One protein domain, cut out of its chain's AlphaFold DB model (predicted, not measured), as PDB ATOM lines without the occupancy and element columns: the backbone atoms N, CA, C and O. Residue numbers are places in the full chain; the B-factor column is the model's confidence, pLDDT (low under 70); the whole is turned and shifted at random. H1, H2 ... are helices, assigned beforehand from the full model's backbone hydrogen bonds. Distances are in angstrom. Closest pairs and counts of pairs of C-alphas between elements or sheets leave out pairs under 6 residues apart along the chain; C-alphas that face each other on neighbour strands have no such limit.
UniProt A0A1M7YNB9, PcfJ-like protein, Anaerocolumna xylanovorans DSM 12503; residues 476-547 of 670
ATOM      1  N   HIS A 476     195.096 145.442 148.852       94.06
ATOM      2  CA  HIS A 476     193.816 145.413 149.565       94.06
ATOM      3  C   HIS A 476     192.867 144.315 149.053       94.06
ATOM      4  O   HIS A 476     192.285 143.568 149.835       94.06
ATOM      5  N   LYS A 477     192.718 144.187 147.726       94.25
ATOM      6  CA  LYS A 477     191.896 143.125 147.120       94.25
ATOM      7  C   LYS A 477     192.468 141.733 147.393       94.25
ATOM      8  O   LYS A 477     191.694 140.818 147.646       94.25
ATOM      9  N   LEU A 478     193.795 141.587 147.351       95.12
ATOM     10  CA  LEU A 478     194.464 140.322 147.656       95.12
ATOM     11  C   LEU A 478     194.213 139.893 149.104       95.12
ATOM     12  O   LEU A 478     193.762 138.773 149.321       95.12
ATOM     13  N   ILE A 479     194.458 140.790 150.064       95.69
ATOM     14  CA  ILE A 479     194.222 140.549 151.494       95.69
ATOM     15  C   ILE A 479     192.784 140.089 151.717       95.69
ATOM     16  O   ILE A 479     192.558 138.990 152.219       95.69
ATOM     17  N   ARG A 480     191.819 140.887 151.244       96.06
ATOM     18  CA  ARG A 480     190.394 140.586 151.389       96.06
ATOM     19  C   ARG A 480     190.041 139.210 150.827       96.06
ATOM     20  O   ARG A 480     189.340 138.442 151.475       96.06
ATOM     21  N   TYR A 481     190.524 138.891 149.628       96.19
ATOM     22  CA  TYR A 481     190.253 137.597 149.012       96.19
ATOM     23  C   TYR A 481     190.831 136.440 149.835       96.19
ATOM     24  O   TYR A 481     190.125 135.469 150.097       96.19
ATOM     25  N   LEU A 482     192.091 136.545 150.265       95.81
ATOM     26  CA  LEU A 482     192.755 135.499 151.043       95.81
ATOM     27  C   LEU A 482     192.063 135.256 152.391       95.81
ATOM     28  O   LEU A 482     191.873 134.099 152.765       95.81
ATOM     29  N   GLU A 483     191.639 136.314 153.082       95.12
ATOM     30  CA  GLU A 483     190.894 136.217 154.343       95.12
ATOM     31  C   GLU A 483     189.517 135.578 154.147       95.12
ATOM     32  O   GLU A 483     189.187 134.605 154.823       95.12
ATOM     33  N   GLU A 484     188.736 136.058 153.173       94.88
ATOM     34  CA  GLU A 484     187.422 135.488 152.862       94.88
ATOM     35  C   GLU A 484     187.529 134.008 152.463       94.88
ATOM     36  O   GLU A 484     186.690 133.190 152.848       94.88
ATOM     37  N   ARG A 485     188.552 133.637 151.675       94.00
ATOM     38  CA  ARG A 485     188.788 132.237 151.287       94.00
ATOM     39  C   ARG A 485     189.226 131.386 152.468       94.00
ATOM     40  O   ARG A 485     188.763 130.254 152.579       94.00
ATOM     41  N   TYR A 486     190.087 131.899 153.340       93.56
ATOM     42  CA  TYR A 486     190.491 131.171 154.536       93.56
ATOM     43  C   TYR A 486     189.296 130.902 155.452       93.56
ATOM     44  O   TYR A 486     189.082 129.752 155.832       93.56
ATOM     45  N   GLU A 487     188.463 131.911 155.719       92.56
ATOM     46  CA  GLU A 487     187.269 131.756 156.557       92.56
ATOM     47  C   GLU A 487     186.301 130.710 155.986       92.56
ATOM     48  O   GLU A 487     185.809 129.854 156.716       92.56
ATOM     49  N   ALA A 488     186.089 130.715 154.667       90.06
ATOM     50  CA  ALA A 488     185.221 129.746 154.002       90.06
ATOM     51  C   ALA A 488     185.788 128.310 153.972       90.06
ATOM     52  O   ALA A 488     185.029 127.351 153.830       90.06
ATOM     53  N   LEU A 489     187.113 128.139 154.064       89.06
ATOM     54  CA  LEU A 489     187.788 126.851 153.856       89.06
ATOM     55  C   LEU A 489     188.378 126.228 155.130       89.06
ATOM     56  O   LEU A 489     188.720 125.042 155.099       89.06
ATOM     57  N   ARG A 490     188.496 126.970 156.240       86.31
ATOM     58  CA  ARG A 490     189.217 126.533 157.457       86.31
ATOM     59  C   ARG A 490     188.715 125.217 158.062       86.31
ATOM     60  O   ARG A 490     189.512 124.448 158.606       86.31
ATOM     61  N   ASP A 491     187.422 124.928 157.917       85.94
ATOM     62  CA  ASP A 491     186.772 123.734 158.477       85.94
ATOM     63  C   ASP A 491     186.864 122.509 157.548       85.94
ATOM     64  O   ASP A 491     186.466 121.394 157.905       85.94
ATOM     65  N   ARG A 492     187.418 122.679 156.340       81.69
ATOM     66  CA  ARG A 492     187.547 121.597 155.365       81.69
ATOM     67  C   ARG A 492     188.622 120.608 155.811       81.69
ATOM     68  O   ARG A 492     189.799 120.946 155.945       81.69
ATOM     69  N   LYS A 493     188.230 119.346 155.986       82.69
ATOM     70  CA  LYS A 493     189.149 118.266 156.364       82.69
ATOM     71  C   LYS A 493     189.953 117.763 155.166       82.69
ATOM     72  O   LYS A 493     189.434 117.604 154.062       82.69
ATOM     73  N   GLY A 494     191.233 117.506 155.402       76.12
ATOM     74  CA  GLY A 494     192.123 116.815 154.480       76.12
ATOM     75  C   GLY A 494     191.929 115.298 154.517       76.12
ATOM     76  O   GLY A 494     191.169 114.757 155.320       76.12
ATOM     77  N   ARG A 495     192.684 114.595 153.665       69.00
ATOM     78  CA  ARG A 495     192.608 113.132 153.478       69.00
ATOM     79  C   ARG A 495     192.833 112.318 154.760       69.00
ATOM     80  O   ARG A 495     192.368 111.190 154.851       69.00
ATOM     81  N   TYR A 496     193.522 112.902 155.739       74.75
ATOM     82  CA  TYR A 496     193.875 112.280 157.018       74.75
ATOM     83  C   TYR A 496     193.094 112.865 158.211       74.75
ATOM     84  O   TYR A 496     193.526 112.751 159.352       74.75
ATOM     85  N   GLY A 497     191.965 113.539 157.967       72.00
ATOM     86  CA  GLY A 497     191.057 114.024 159.016       72.00
ATOM     87  C   GLY A 497     191.455 115.333 159.714       72.00
ATOM     88  O   GLY A 497     190.601 115.935 160.363       72.00
ATOM     89  N   GLY A 498     192.695 115.809 159.556       74.62
ATOM     90  CA  GLY A 498     193.128 117.146 159.994       74.62
ATOM     91  C   GLY A 498     192.609 118.272 159.087       74.62
ATOM     92  O   GLY A 498     192.166 118.002 157.970       74.62
ATOM     93  N   SER A 499     192.668 119.531 159.538       79.00
ATOM     94  CA  SER A 499     192.303 120.677 158.685       79.00
ATOM     95  C   SER A 499     193.239 120.763 157.472       79.00
ATOM     96  O   SER A 499     194.461 120.688 157.618       79.00
ATOM     97  N   ARG A 500     192.658 120.888 156.269       81.00
ATOM     98  CA  ARG A 500     193.397 121.060 155.006       81.00
ATOM     99  C   ARG A 500     194.053 122.441 154.924       81.00
ATOM    100  O   ARG A 500     195.116 122.552 154.324       81.00
ATOM    101  N   TYR A 501     193.441 123.462 155.528       84.62
ATOM    102  CA  TYR A 501     193.917 124.846 155.505       84.62
ATOM    103  C   TYR A 501     194.247 125.293 156.926       84.62
ATOM    104  O   TYR A 501     193.379 125.726 157.678       84.62
ATOM    105  N   GLN A 502     195.521 125.176 157.298       83.38
ATOM    106  CA  GLN A 502     195.981 125.489 158.656       83.38
ATOM    107  C   GLN A 502     196.062 126.999 158.918       83.38
ATOM    108  O   GLN A 502     195.992 127.431 160.064       83.38
ATOM    109  N   GLY A 503     196.170 127.800 157.859       89.38
ATOM    110  CA  GLY A 503     196.224 129.255 157.914       89.38
ATOM    111  C   GLY A 503     196.090 129.867 156.522       89.38
ATOM    112  O   GLY A 503     195.990 129.149 155.520       89.38
ATOM    113  N   ILE A 504     196.154 131.197 156.460       92.38
ATOM    114  CA  ILE A 504     196.122 131.951 155.198       92.38
ATOM    115  C   ILE A 504     197.247 131.516 154.244       92.38
ATOM    116  O   ILE A 504     197.039 131.456 153.036       92.38
ATOM    117  N   ASP A 505     198.405 131.121 154.775       90.56
ATOM    118  CA  ASP A 505     199.560 130.625 154.009       90.56
ATOM    119  C   ASP A 505     199.208 129.424 153.100       90.56
ATOM    120  O   ASP A 505     199.644 129.342 151.948       90.56
ATOM    121  N   SER A 506     198.334 128.523 153.574       90.69
ATOM    122  CA  SER A 506     197.849 127.380 152.787       90.69
ATOM    123  C   SER A 506     196.978 127.826 151.609       90.69
ATOM    124  O   SER A 506     197.082 127.276 150.515       90.69
ATOM    125  N   VAL A 507     196.134 128.841 151.826       93.94
ATOM    126  CA  VAL A 507     195.276 129.425 150.785       93.94
ATOM    127  C   VAL A 507     196.118 130.181 149.760       93.94
ATOM    128  O   VAL A 507     195.913 130.012 148.562       93.94
ATOM    129  N   LEU A 508     197.097 130.969 150.216       94.94
ATOM    130  CA  LEU A 508     198.032 131.696 149.359       94.94
ATOM    131  C   LEU A 508     198.800 130.749 148.430       94.94
ATOM    132  O   LEU A 508     198.905 131.020 147.235       94.94
ATOM    133  N   THR A 509     199.301 129.635 148.967       92.19
ATOM    134  CA  THR A 509     200.061 128.648 148.188       92.19
ATOM    135  C   THR A 509     199.206 128.062 147.059       92.19
ATOM    136  O   THR A 509     199.606 128.110 145.896       92.19
ATOM    137  N   GLU A 510     197.994 127.590 147.379       92.62
ATOM    138  CA  GLU A 510     197.057 127.033 146.389       92.62
ATOM    139  C   GLU A 510     196.609 128.095 145.369       92.62
ATOM    140  O   GLU A 510     196.509 127.824 144.172       92.62
ATOM    141  N   TYR A 511     196.406 129.336 145.821       95.19
ATOM    142  CA  TYR A 511     196.038 130.452 144.957       95.19
ATOM    143  C   TYR A 511     197.145 130.827 143.970       95.19
ATOM    144  O   TYR A 511     196.878 130.985 142.779       95.19
ATOM    145  N   LYS A 512     198.395 130.914 144.427       93.88
ATOM    146  CA  LYS A 512     199.543 131.135 143.542       93.88
ATOM    147  C   LYS A 512     199.656 130.019 142.507       93.88
ATOM    148  O   LYS A 512     199.876 130.313 141.334       93.88
ATOM    149  N   ASP A 513     199.527 128.758 142.915       90.94
ATOM    150  CA  ASP A 513     199.640 127.625 141.991       90.94
ATOM    151  C   ASP A 513     198.524 127.646 140.937       90.94
ATOM    152  O   ASP A 513     198.788 127.417 139.754       90.94
ATOM    153  N   TYR A 514     197.314 128.057 141.326       93.25
ATOM    154  CA  TYR A 514     196.225 128.327 140.391       93.25
ATOM    155  C   TYR A 514     196.562 129.456 139.403       93.25
ATOM    156  O   TYR A 514     196.398 129.271 138.196       93.25
ATOM    157  N   LEU A 515     197.077 130.598 139.870       91.19
ATOM    158  CA  LEU A 515     197.468 131.701 138.981       91.19
ATOM    159  C   LEU A 515     198.576 131.286 138.006       91.19
ATOM    160  O   LEU A 515     198.471 131.573 136.816       91.19
ATOM    161  N   LYS A 516     199.585 130.533 138.469       88.00
ATOM    162  CA  LYS A 516     200.629 129.964 137.596       88.00
ATOM    163  C   LYS A 516     200.043 129.035 136.540       88.00
ATOM    164  O   LYS A 516     200.545 128.978 135.417       88.00
ATOM    165  N   ALA A 517     199.019 128.260 136.896       83.50
ATOM    166  CA  ALA A 517     198.345 127.407 135.935       83.50
ATOM    167  C   ALA A 517     197.574 128.228 134.898       83.50
ATOM    168  O   ALA A 517     197.663 127.939 133.708       83.50
ATOM    169  N   CYS A 518     196.901 129.290 135.332       86.12
ATOM    170  CA  CYS A 518     196.207 130.225 134.455       86.12
ATOM    171  C   CYS A 518     197.159 130.943 133.487       86.12
ATOM    172  O   CYS A 518     196.838 131.028 132.307       86.12
ATOM    173  N   GLU A 519     198.341 131.391 133.937       82.50
ATOM    174  CA  GLU A 519     199.373 131.969 133.055       82.50
ATOM    175  C   GLU A 519     199.771 130.990 131.942       82.50
ATOM    176  O   GLU A 519     199.826 131.356 130.772       82.50
ATOM    177  N   LYS A 520     200.008 129.718 132.294       77.62
ATOM    178  CA  LYS A 520     200.387 128.667 131.334       77.62
ATOM    179  C   LYS A 520     199.270 128.295 130.360       77.62
ATOM    180  O   LYS A 520     199.565 127.806 129.274       77.62
ATOM    181  N   LEU A 521     198.016 128.466 130.771       76.12
ATOM    182  CA  LEU A 521     196.835 128.261 129.933       76.12
ATOM    183  C   LEU A 521     196.441 129.531 129.160       76.12
ATOM    184  O   LEU A 521     195.411 129.526 128.492       76.12
ATOM    185  N   GLU A 522     197.240 130.600 129.264       78.00
ATOM    186  CA  GLU A 522     197.014 131.897 128.612       78.00
ATOM    187  C   GLU A 522     195.665 132.536 128.990       78.00
ATOM    188  O   GLU A 522     195.031 133.236 128.199       78.00
ATOM    189  N   TYR A 523     195.202 132.300 130.222       79.56
ATOM    190  CA  TYR A 523     193.965 132.895 130.719       79.56
ATOM    191  C   TYR A 523     194.132 134.401 130.961       79.56
ATOM    192  O   TYR A 523     195.169 134.861 131.444       79.56
ATOM    193  N   ASP A 524     193.069 135.171 130.712       79.31
ATOM    194  CA  ASP A 524     193.054 136.605 131.012       79.31
ATOM    195  C   ASP A 524     192.924 136.860 132.522       79.31
ATOM    196  O   ASP A 524     191.830 136.994 133.072       79.31
ATOM    197  N   LEU A 525     194.063 136.962 133.203       83.94
ATOM    198  CA  LEU A 525     194.134 137.235 134.640       83.94
ATOM    199  C   LEU A 525     193.675 138.653 135.033       83.94
ATOM    200  O   LEU A 525     193.477 138.918 136.222       83.94
ATOM    201  N   LYS A 526     193.429 139.560 134.072       82.62
ATOM    202  CA  LYS A 526     192.771 140.849 134.358       82.62
ATOM    203  C   LYS A 526     191.271 140.681 134.597       82.62
ATOM    204  O   LYS A 526     190.657 141.520 135.258       82.62
ATOM    205  N   ASN A 527     190.677 139.594 134.107       81.56
ATOM    206  CA  ASN A 527     189.291 139.256 134.386       81.56
ATOM    207  C   ASN A 527     189.153 138.786 135.841       81.56
ATOM    208  O   ASN A 527     189.613 137.702 136.195       81.56
ATOM    209  N   SER A 528     188.474 139.577 136.678       82.38
ATOM    210  CA  SER A 528     188.299 139.269 138.106       82.38
ATOM    211  C   SER A 528     187.590 137.939 138.369       82.38
ATOM    212  O   SER A 528     187.826 137.338 139.408       82.38
ATOM    213  N   PHE A 529     186.770 137.446 137.435       80.19
ATOM    214  CA  PHE A 529     186.161 136.117 137.548       80.19
ATOM    215  C   PHE A 529     187.208 134.994 137.508       80.19
ATOM    216  O   PHE A 529     187.056 133.976 138.177       80.19
ATOM    217  N   ILE A 530     188.276 135.195 136.733       82.56
ATOM    218  CA  ILE A 530     189.389 134.254 136.615       82.56
ATOM    219  C   ILE A 530     190.381 134.498 137.748       82.56
ATOM    220  O   ILE A 530     190.763 133.560 138.428       82.56
ATOM    221  N   SER A 531     190.789 135.744 138.004       86.19
ATOM    222  CA  SER A 531     191.780 136.007 139.052       86.19
ATOM    223  C   SER A 531     191.248 135.817 140.472       86.19
ATOM    224  O   SER A 531     192.059 135.577 141.356       86.19
ATOM    225  N   PHE A 532     189.937 135.854 140.722       90.81
ATOM    226  CA  PHE A 532     189.342 135.661 142.055       90.81
ATOM    227  C   PHE A 532     188.232 134.600 142.043       90.81
ATOM    228  O   PHE A 532     187.057 134.932 142.233       90.81
ATOM    229  N   PRO A 533     188.568 133.314 141.826       89.50
ATOM    230  CA  PRO A 533     187.564 132.263 141.765       89.50
ATOM    231  C   PRO A 533     186.840 132.114 143.107       89.50
ATOM    232  O   PRO A 533     187.448 132.117 144.178       89.50
ATOM    233  N   ILE A 534     185.516 131.925 143.059       87.06
ATOM    234  CA  ILE A 534     184.735 131.746 144.287       87.06
ATOM    235  C   ILE A 534     185.157 130.450 144.999       87.06
ATOM    236  O   ILE A 534     185.487 130.476 146.186       87.06
ATOM    237  N   ASN A 535     185.221 129.347 144.248       87.50
ATOM    238  CA  ASN A 535     185.680 128.040 144.710       87.50
ATOM    239  C   ASN A 535     187.122 127.785 144.242       87.50
ATOM    240  O   ASN A 535     187.351 127.117 143.232       87.50
ATOM    241  N   LEU A 536     188.095 128.348 144.966       90.12
ATOM    242  CA  LEU A 536     189.521 128.217 144.641       90.12
ATOM    243  C   LEU A 536     189.982 126.756 144.444       90.12
ATOM    244  O   LEU A 536     190.623 126.497 143.427       90.12
ATOM    245  N   PRO A 537     189.630 125.793 145.320       88.69
ATOM    246  CA  PRO A 537     190.082 124.410 145.162       88.69
ATOM    247  C   PRO A 537     189.602 123.763 143.864       88.69
ATOM    248  O   PRO A 537     190.351 123.056 143.197       88.69
ATOM    249  N   GLU A 538     188.355 124.027 143.479       84.62
ATOM    250  CA  GLU A 538     187.800 123.504 142.234       84.62
ATOM    251  C   GLU A 538     188.460 124.148 141.011       84.62
ATOM    252  O   GLU A 538     188.850 123.443 140.080       84.62
ATOM    253  N   ALA A 539     188.649 125.471 141.030       84.69
ATOM    254  CA  ALA A 539     189.317 126.195 139.953       84.69
ATOM    255  C   ALA A 539     190.781 125.747 139.780       84.69
ATOM    256  O   ALA A 539     191.242 125.543 138.654       84.69
ATOM    257  N   HIS A 540     191.492 125.528 140.891       87.25
ATOM    258  CA  HIS A 540     192.840 124.964 140.919       87.25
ATOM    259  C   HIS A 540     192.891 123.564 140.292       87.25
ATOM    260  O   HIS A 540     193.714 123.309 139.405       87.25
ATOM    261  N   ASP A 541     192.002 122.660 140.710       83.75
ATOM    262  CA  ASP A 541     191.959 121.286 140.202       83.75
ATOM    263  C   ASP A 541     191.598 121.246 138.708       83.75
ATOM    264  O   ASP A 541     192.177 120.465 137.947       83.75
ATOM    265  N   GLN A 542     190.681 122.111 138.261       77.56
ATOM    266  CA  GLN A 542     190.319 122.258 136.848       77.56
ATOM    267  C   GLN A 542     191.502 122.753 136.008       77.56
ATOM    268  O   GLN A 542     191.849 122.118 135.011       77.56
ATOM    269  N   ALA A 543     192.163 123.839 136.422       79.31
ATOM    270  CA  ALA A 543     193.329 124.366 135.716       79.31
ATOM    271  C   ALA A 543     194.471 123.335 135.663       79.31
ATOM    272  O   ALA A 543     195.085 123.128 134.616       79.31
ATOM    273  N   SER A 544     194.702 122.607 136.757       78.88
ATOM    274  CA  SER A 544     195.716 121.548 136.824       78.88
ATOM    275  C   SER A 544     195.439 120.398 135.851       78.88
ATOM    276  O   SER A 544     196.364 119.905 135.204       78.88
ATOM    277  N   LYS A 545     194.173 119.980 135.695       75.44
ATOM    278  CA  LYS A 545     193.783 118.957 134.707       75.44
ATOM    279  C   LYS A 545     194.049 119.409 133.270       75.44
ATOM    280  O   LYS A 545     194.471 118.590 132.459       75.44
ATOM    281  N   LEU A 546     193.828 120.687 132.966       70.94
ATOM    282  CA  LEU A 546     194.028 121.249 131.625       70.94
ATOM    283  C   LEU A 546     195.509 121.449 131.267       70.94
ATOM    284  O   LEU A 546     195.859 121.494 130.093       70.94
ATOM    285  N   LEU A 547     196.410 121.510 132.250       70.00
ATOM    286  CA  LEU A 547     197.855 121.518 131.988       70.00
ATOM    287  C   LEU A 547     198.426 120.144 131.620       70.00
ATOM    288  O   LEU A 547     199.531 120.052 131.077       70.00
TER     289      LEU A 547
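AT A GLANCE: This is residues 476 to 547 of the 670 residues of the protein "PcfJ-like protein" of Anaerocolumna xylanovorans DSM 12503 (UniProt A0A1M7YNB9). One long helix, H2, makes one side of a flat domain, and the other three helices sit over that one side of it: H4 runs beside H2 at a small angle, H1 is set steeply over the beginning of H2, and the very short H3 lies nearer to the far end. A long loop, residues 490 to 503, reaches out beyond the beginning of H2 and returns to it. The printed part has 72 residues with four named helices, H1, H2, H3 and H4 in chain order, and no named strand; the class is all helix. The whole is compact, with a radius of gyration of the C-alphas of 12.3 A, and spans 35 by 30 by 16 A.

HOW THE PARTS SIT: H2, residues 504 to 520, is the longest helix and touches two others. H4, residues 536 to 547, touches H2 with 17 pairs of C-alphas within 8 A, the closest being those of Tyr 514 and His 540, 4.8 A apart. These two run the same way at a shallow tilt of 32 degrees, only just short of steep. H1, residues 476 to 489, touches H2 with its residues 482 to 486 alone, and H2 touches H1 with residues 504 to 508 alone. Their closest C-alphas are those of Tyr 486 and Ile 504, 5.7 A apart. H1 and H2 run opposite ways at a steep tilt of 68 degrees, only just short of about perpendicular. H1 and H4 are close but not clearly touching, with the closest C-alphas, those of Arg 485 and Leu 536, 7.8 A apart; their lines are about perpendicular, at 81 degrees. H3, residues 528 to 531, is close to H2 but not clearly touching, with the closest C-alphas, those of Leu 515 and Ser 531, 7.1 A apart. H3 is apart from H1 and from H4. In H1, H2 and H4 every O i to N i+4 pair is within hydrogen-bond range; H3 is too short for such a pair.

IN THESE COORDINATES: H2 has 17 residues and measures 24.5 A from C-alpha 504 at (196.122, 131.951, 155.198) to C-alpha 520. H1 has 14 residues and measures 20.0 A, beginning with C-alpha 476 at (193.816, 145.413, 149.565). H4, 12 residues, measures 16.6 A and ends with C-alpha 547 at (197.855, 121.518, 131.988). H3 has four residues, 4.9 A from first to last C-alpha.

THE WHOLE: The two C-alphas farthest apart are those of Tyr 496 and Lys 526, at 36.5 A. The printed part has no cut. The link from H1 to H2 is long, that from H2 to H3 short, and that from H3 to H4 tight. The mean pLDDT of the printed part is 85.9, and residue 495 is under 70.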